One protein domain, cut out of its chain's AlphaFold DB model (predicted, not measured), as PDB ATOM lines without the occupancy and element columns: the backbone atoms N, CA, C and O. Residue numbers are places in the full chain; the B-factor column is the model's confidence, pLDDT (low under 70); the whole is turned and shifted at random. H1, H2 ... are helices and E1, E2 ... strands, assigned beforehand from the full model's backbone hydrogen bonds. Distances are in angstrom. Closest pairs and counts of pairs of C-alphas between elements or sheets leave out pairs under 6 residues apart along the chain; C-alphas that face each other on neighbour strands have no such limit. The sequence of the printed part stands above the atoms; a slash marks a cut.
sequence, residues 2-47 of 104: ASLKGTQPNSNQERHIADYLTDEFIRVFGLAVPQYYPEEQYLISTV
ATOM      1  N   ALA A   2      76.459 -39.968 405.768       64.44
ATOM      2  CA  ALA A   2      75.935 -38.716 406.346       64.44
ATOM      3  C   ALA A   2      75.739 -37.577 405.319       64.44
ATOM      4  O   ALA A   2      74.847 -36.754 405.478       64.44
ATOM      5  N   SER A   3      76.523 -37.577 404.238       83.00
ATOM      6  CA  SER A   3      76.446 -36.613 403.135       83.00
ATOM      7  C   SER A   3      75.172 -36.683 402.280       83.00
ATOM      8  O   SER A   3      74.933 -35.751 401.525       83.00
ATOM      9  N   LEU A   4      74.377 -37.760 402.356       83.94
ATOM     10  CA  LEU A   4      73.147 -37.919 401.561       83.94
ATOM     11  C   LEU A   4      71.904 -37.328 402.241       83.94
ATOM     12  O   LEU A   4      70.883 -37.120 401.585       83.94
ATOM     13  N   LYS A   5      71.967 -37.058 403.547       86.44
ATOM     14  CA  LYS A   5      70.831 -36.535 404.308       86.44
ATOM     15  C   LYS A   5      70.447 -35.139 403.808       86.44
ATOM     16  O   LYS A   5      71.303 -34.264 403.722       86.44
ATOM     17  N   GLY A   6      69.167 -34.934 403.499       86.25
ATOM     18  CA  GLY A   6      68.659 -33.670 402.960       86.25
ATOM     19  C   GLY A   6      69.049 -33.392 401.501       86.25
ATOM     20  O   GLY A   6      68.909 -32.260 401.048       86.25
ATOM     21  N   THR A   7      69.545 -34.393 400.764       90.69
ATOM     22  CA  THR A   7      69.899 -34.266 399.339       90.69
ATOM     23  C   THR A   7      68.884 -34.978 398.439       90.69
ATOM     24  O   THR A   7      68.098 -35.793 398.917       90.69
ATOM     25  N   GLN A   8      68.911 -34.702 397.130       89.62
ATOM     26  CA  GLN A   8      68.113 -35.418 396.123       89.62
ATOM     27  C   GLN A   8      69.024 -36.024 395.046       89.62
ATOM     28  O   GLN A   8      69.296 -35.383 394.029       89.62
ATOM     29  N   PRO A   9      69.533 -37.249 395.258       87.50
ATOM     30  CA  PRO A   9      70.398 -37.912 394.292       87.50
ATOM     31  C   PRO A   9      69.685 -38.247 392.972       87.50
ATOM     32  O   PRO A   9      68.481 -38.540 392.924       87.50
ATOM     33  N   ASN A  10      70.466 -38.270 391.889       86.38
ATOM     34  CA  ASN A  10      69.993 -38.665 390.560       86.38
ATOM     35  C   ASN A  10      69.843 -40.186 390.420       86.38
ATOM     36  O   ASN A  10      69.017 -40.645 389.634       86.38
ATOM     37  N   SER A  11      70.624 -40.970 391.171       86.44
ATOM     38  CA  SER A  11      70.527 -42.427 391.139       86.44
ATOM     39  C   SER A  11      69.357 -42.914 392.003       86.44
ATOM     40  O   SER A  11      69.150 -42.457 393.130       86.44
ATOM     41  N   ASN A  12      68.582 -43.875 391.487       81.88
ATOM     42  CA  ASN A  12      67.431 -44.424 392.215       81.88
ATOM     43  C   ASN A  12      67.845 -45.127 393.519       81.88
ATOM     44  O   ASN A  12      67.119 -45.069 394.506       81.88
ATOM     45  N   GLN A  13      69.015 -45.776 393.537       82.25
ATOM     46  CA  GLN A  13      69.507 -46.481 394.724       82.25
ATOM     47  C   GLN A  13      69.893 -45.513 395.849       82.25
ATOM     48  O   GLN A  13      69.526 -45.734 397.000       82.25
ATOM     49  N   GLU A  14      70.590 -44.419 395.533       87.50
ATOM     50  CA  GLU A  14      70.968 -43.427 396.545       87.50
ATOM     51  C   GLU A  14      69.765 -42.630 397.034       87.50
ATOM     52  O   GLU A  14      69.737 -42.251 398.202       87.50
ATOM     53  N   ARG A  15      68.754 -42.419 396.181       88.62
ATOM     54  CA  ARG A  15      67.523 -41.723 396.566       88.62
ATOM     55  C   ARG A  15      66.790 -42.431 397.702       88.62
ATOM     56  O   ARG A  15      66.510 -41.787 398.701       88.62
ATOM     57  N   HIS A  16      66.588 -43.749 397.621       87.75
ATOM     58  CA  HIS A  16      65.933 -44.500 398.704       87.75
ATOM     59  C   HIS A  16      66.645 -44.349 400.056       87.75
ATOM     60  O   HIS A  16      66.013 -44.330 401.111       87.75
ATOM     61  N   ILE A  17      67.971 -44.234 400.032       89.81
ATOM     62  CA  ILE A  17      68.781 -44.076 401.239       89.81
ATOM     63  C   ILE A  17      68.773 -42.627 401.713       89.81
ATOM     64  O   ILE A  17      68.702 -42.396 402.915       89.81
ATOM     65  N   ALA A  18      68.814 -41.654 400.803       90.19
ATOM     66  CA  ALA A  18      68.659 -40.243 401.132       90.19
ATOM     67  C   ALA A  18      67.292 -39.975 401.779       90.19
ATOM     68  O   ALA A  18      67.245 -39.319 402.820       90.19
ATOM     69  N   ASP A  19      66.217 -40.546 401.233       90.19
ATOM     70  CA  ASP A  19      64.862 -40.454 401.784       90.19
ATOM     71  C   ASP A  19      64.817 -41.050 403.195       90.19
ATOM     72  O   ASP A  19      64.396 -40.380 404.136       90.19
ATOM     73  N   TYR A  20      65.365 -42.258 403.381       90.69
ATOM     74  CA  TYR A  20      65.454 -42.894 404.697       90.69
ATOM     75  C   TYR A  20      66.282 -42.101 405.716       90.69
ATOM     76  O   TYR A  20      65.886 -41.976 406.869       90.69
ATOM     77  N   LEU A  21      67.435 -41.559 405.320       89.94
ATOM     78  CA  LEU A  21      68.282 -40.777 406.224       89.94
ATOM     79  C   LEU A  21      67.668 -39.416 406.576       89.94
ATOM     80  O   LEU A  21      68.019 -38.836 407.606       89.94
ATOM     81  N   THR A  22      66.814 -38.886 405.702       91.12
ATOM     82  CA  THR A  22      66.137 -37.598 405.888       91.12
ATOM     83  C   THR A  22      64.898 -37.752 406.763       91.12
ATOM     84  O   THR A  22      64.664 -36.909 407.628       91.12
ATOM     85  N   ASP A  23      64.138 -38.830 406.586       90.44
ATOM     86  CA  ASP A  23      62.962 -39.129 407.394       90.44
ATOM     87  C   ASP A  23      63.339 -39.927 408.656       90.44
ATOM     88  O   ASP A  23      63.418 -41.153 408.676       90.44
ATOM     89  N   GLU A  24      63.562 -39.217 409.762       84.69
ATOM     90  CA  GLU A  24      63.928 -39.834 411.045       84.69
ATOM     91  C   GLU A  24      62.776 -40.596 411.731       84.69
ATOM     92  O   GLU A  24      62.995 -41.278 412.746       84.69
ATOM     93  N   PHE A  25      61.548 -40.497 411.212       89.38
ATOM     94  CA  PHE A  25      60.369 -41.146 411.786       89.38
ATOM     95  C   PHE A  25      60.110 -42.525 411.193       89.38
ATOM     96  O   PHE A  25      59.495 -43.365 411.858       89.38
ATOM     97  N   ILE A  26      60.613 -42.802 409.992       90.62
ATOM     98  CA  ILE A  26      60.457 -44.124 409.398       90.62
ATOM     99  C   ILE A  26      61.428 -45.128 410.011       90.62
ATOM    100  O   ILE A  26      62.528 -44.809 410.474       90.62
ATOM    101  N   ARG A  27      60.991 -46.386 410.029       89.81
ATOM    102  CA  ARG A  27      61.803 -47.547 410.386       89.81
ATOM    103  C   ARG A  27      61.855 -48.475 409.193       89.81
ATOM    104  O   ARG A  27      60.834 -48.743 408.568       89.81
ATOM    105  N   VAL A  28      63.048 -48.967 408.905       91.88
ATOM    106  CA  VAL A  28      63.287 -49.901 407.806       91.88
ATOM    107  C   VAL A  28      63.823 -51.218 408.342       91.88
ATOM    108  O   VAL A  28      64.502 -51.256 409.372       91.88
ATOM    109  N   PHE A  29      63.520 -52.290 407.618       91.94
ATOM    110  CA  PHE A  29      64.007 -53.638 407.874       91.94
ATOM    111  C   PHE A  29      64.492 -54.203 406.540       91.94
ATOM    112  O   PHE A  29      63.695 -54.362 405.617       91.94
ATOM    113  N   GLY A  30      65.800 -54.426 406.417       90.50
ATOM    114  CA  GLY A  30      66.389 -54.982 405.200       90.50
ATOM    115  C   GLY A  30      66.508 -53.987 404.042       90.50
ATOM    116  O   GLY A  30      66.493 -54.403 402.887       90.50
ATOM    117  N   LEU A  31      66.622 -52.682 404.318       91.25
ATOM    118  CA  LEU A  31      66.842 -51.684 403.267       91.25
ATOM    119  C   LEU A  31      68.237 -51.873 402.666       91.25
ATOM    120  O   LEU A  31      69.238 -51.747 403.370       91.25
ATOM    121  N   ALA A  32      68.301 -52.152 401.369       90.06
ATOM    122  CA  ALA A  32      69.560 -52.324 400.661       90.06
ATOM    123  C   ALA A  32      70.384 -51.032 400.653       90.06
ATOM    124  O   ALA A  32      69.907 -49.970 400.253       90.06
ATOM    125  N   VAL A  33      71.642 -51.140 401.074       88.75
ATOM    126  CA  VAL A  33      72.639 -50.083 400.898       88.75
ATOM    127  C   VAL A  33      73.039 -50.027 399.417       88.75
ATOM    128  O   VAL A  33      73.186 -51.094 398.811       88.75
ATOM    129  N   PRO A  34      73.238 -48.835 398.816       86.44
ATOM    130  CA  PRO A  34      73.672 -48.720 397.432       86.44
ATOM    131  C   PRO A  34      75.044 -49.372 397.290       86.44
ATOM    132  O   PRO A  34      75.930 -49.192 398.132       86.44
ATOM    133  N   GLN A  35      75.201 -50.171 396.247       79.38
ATOM    134  CA  GLN A  35      76.342 -51.059 396.118       79.38
ATOM    135  C   GLN A  35      77.550 -50.286 395.573       79.38
ATOM    136  O   GLN A  35      77.714 -50.133 394.368       79.38
ATOM    137  N   TYR A  36      78.402 -49.782 396.470       74.00
ATOM    138  CA  TYR A  36      79.695 -49.186 396.096       74.00
ATOM    139  C   TYR A  36      80.805 -50.239 395.946       74.00
ATOM    140  O   TYR A  36      81.793 -49.995 395.259       74.00
ATOM    141  N   TYR A  37      80.628 -51.413 396.565       66.81
ATOM    142  CA  TYR A  37      81.538 -52.553 396.478       66.81
ATOM    143  C   TYR A  37      80.789 -53.759 395.894       66.81
ATOM    144  O   TYR A  37      79.739 -54.126 396.421       66.81
ATOM    145  N   PRO A  38      81.287 -54.382 394.813       71.75
ATOM    146  CA  PRO A  38      80.539 -55.395 394.069       71.75
ATOM    147  C   PRO A  38      80.388 -56.735 394.806       71.75
ATOM    148  O   PRO A  38      79.531 -57.529 394.434       71.75
ATOM    149  N   GLU A  39      81.191 -56.998 395.837       80.81
ATOM    150  CA  GLU A  39      81.305 -58.346 396.410       80.81
ATOM    151  C   GLU A  39      80.321 -58.641 397.547       80.81
ATOM    152  O   GLU A  39      80.023 -59.804 397.805       80.81
ATOM    153  N   GLU A  40      79.763 -57.617 398.199       83.56
ATOM    154  CA  GLU A  40      78.851 -57.807 399.330       83.56
ATOM    155  C   GLU A  40      77.646 -56.864 399.259       83.56
ATOM    156  O   GLU A  40      77.764 -55.680 398.937       83.56
ATOM    157  N   GLN A  41      76.469 -57.393 399.607       86.88
ATOM    158  CA  GLN A  41      75.254 -56.604 399.778       86.88
ATOM    159  C   GLN A  41      75.054 -56.293 401.262       86.88
ATOM    160  O   GLN A  41      74.778 -57.184 402.066       86.88
ATOM    161  N   TYR A  42      75.120 -55.013 401.614       89.62
ATOM    162  CA  TYR A  42      74.803 -54.553 402.965       89.62
ATOM    163  C   TYR A  42      73.339 -54.131 403.071       89.62
ATOM    164  O   TYR A  42      72.747 -53.625 402.113       89.62
ATOM    165  N   LEU A  43      72.765 -54.321 404.259       91.69
ATOM    166  CA  LEU A  43      71.383 -53.975 404.576       91.69
ATOM    167  C   LEU A  43      71.325 -53.095 405.829       91.69
ATOM    168  O   LEU A  43      72.113 -53.264 406.759       91.69
ATOM    169  N   ILE A  44      70.349 -52.196 405.875       92.12
ATOM    170  CA  ILE A  44      70.006 -51.386 407.043       92.12
ATOM    171  C   ILE A  44      68.758 -51.977 407.701       92.12
ATOM    172  O   ILE A  44      67.767 -52.287 407.036       92.12
ATOM    173  N   SER A  45      68.799 -52.116 409.026       94.06
ATOM    174  CA  SER A  45      67.677 -52.592 409.831       94.06
ATOM    175  C   SER A  45      67.550 -51.764 411.106       94.06
ATOM    176  O   SER A  45      68.545 -51.295 411.663       94.06
ATOM    177  N   THR A  46      66.319 -51.580 411.568       93.44
ATOM    178  CA  THR A  46      66.014 -50.910 412.833       93.44
ATOM    179  C   THR A  46      66.016 -51.921 413.970       93.44
ATOM    180  O   THR A  46      65.331 -52.937 413.894       93.44
ATOM    181  N   VAL A  47      66.688 -51.586 415.073       93.56
ATOM    182  CA  VAL A  47      66.621 -52.351 416.324       93.56
ATOM    183  C   VAL A  47      65.913 -51.525 417.393       93.56
ATOM    184  O   VAL A  47      66.343 -50.422 417.727       93.56
TER     185      VAL A  47
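This is residues 2 to 47 of the 104 residues of an uncharacterized protein of Rhodopirellula sallentina SM41 (UniProt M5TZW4). There is little regular structure: after unnamed residues 2 to 11 comes one helix, H1, and near it a small two-strand hairpin, E1 and E2, with loops making up much of the rest. The 46 printed residues have H1, E1 and E2 in that order, the sheet E1 - E2 antiparallel; the class is mixed, with only 18 residues in named elements. The whole is compact, radius of gyration 10.7 A, spanning 30 by 28 by 16 A.

Look first at H1, residues 12 to 22, where 6 of 7 O i to N i+4 pairs are within hydrogen-bond range. H1 and E1, residues 29 to 32, are near each other, with 7 pairs of C-alphas within 10 A. H1 and E2, residues 43 to 45, are apart. E1 and E2 form a hairpin, antiparallel at 155 degrees; find N 44 and O 31 within hydrogen-bond range at 2.8 A.

Find C-alpha 12 at (67.431, -44.424, 392.215); from there H1 runs 15.3 A to C-alpha 22. E1 runs 9.2 A from Phe 29 to Ala 32. E2 runs 6.6 A from Leu 43 to C-alpha 45 at (67.677, -52.592, 409.831).

The two C-alphas farthest apart, Phe 25 and Glu 39, are 31.2 A apart. The printed part has no cut, and both links are short. Residues 2 and 37 have pLDDT under 70.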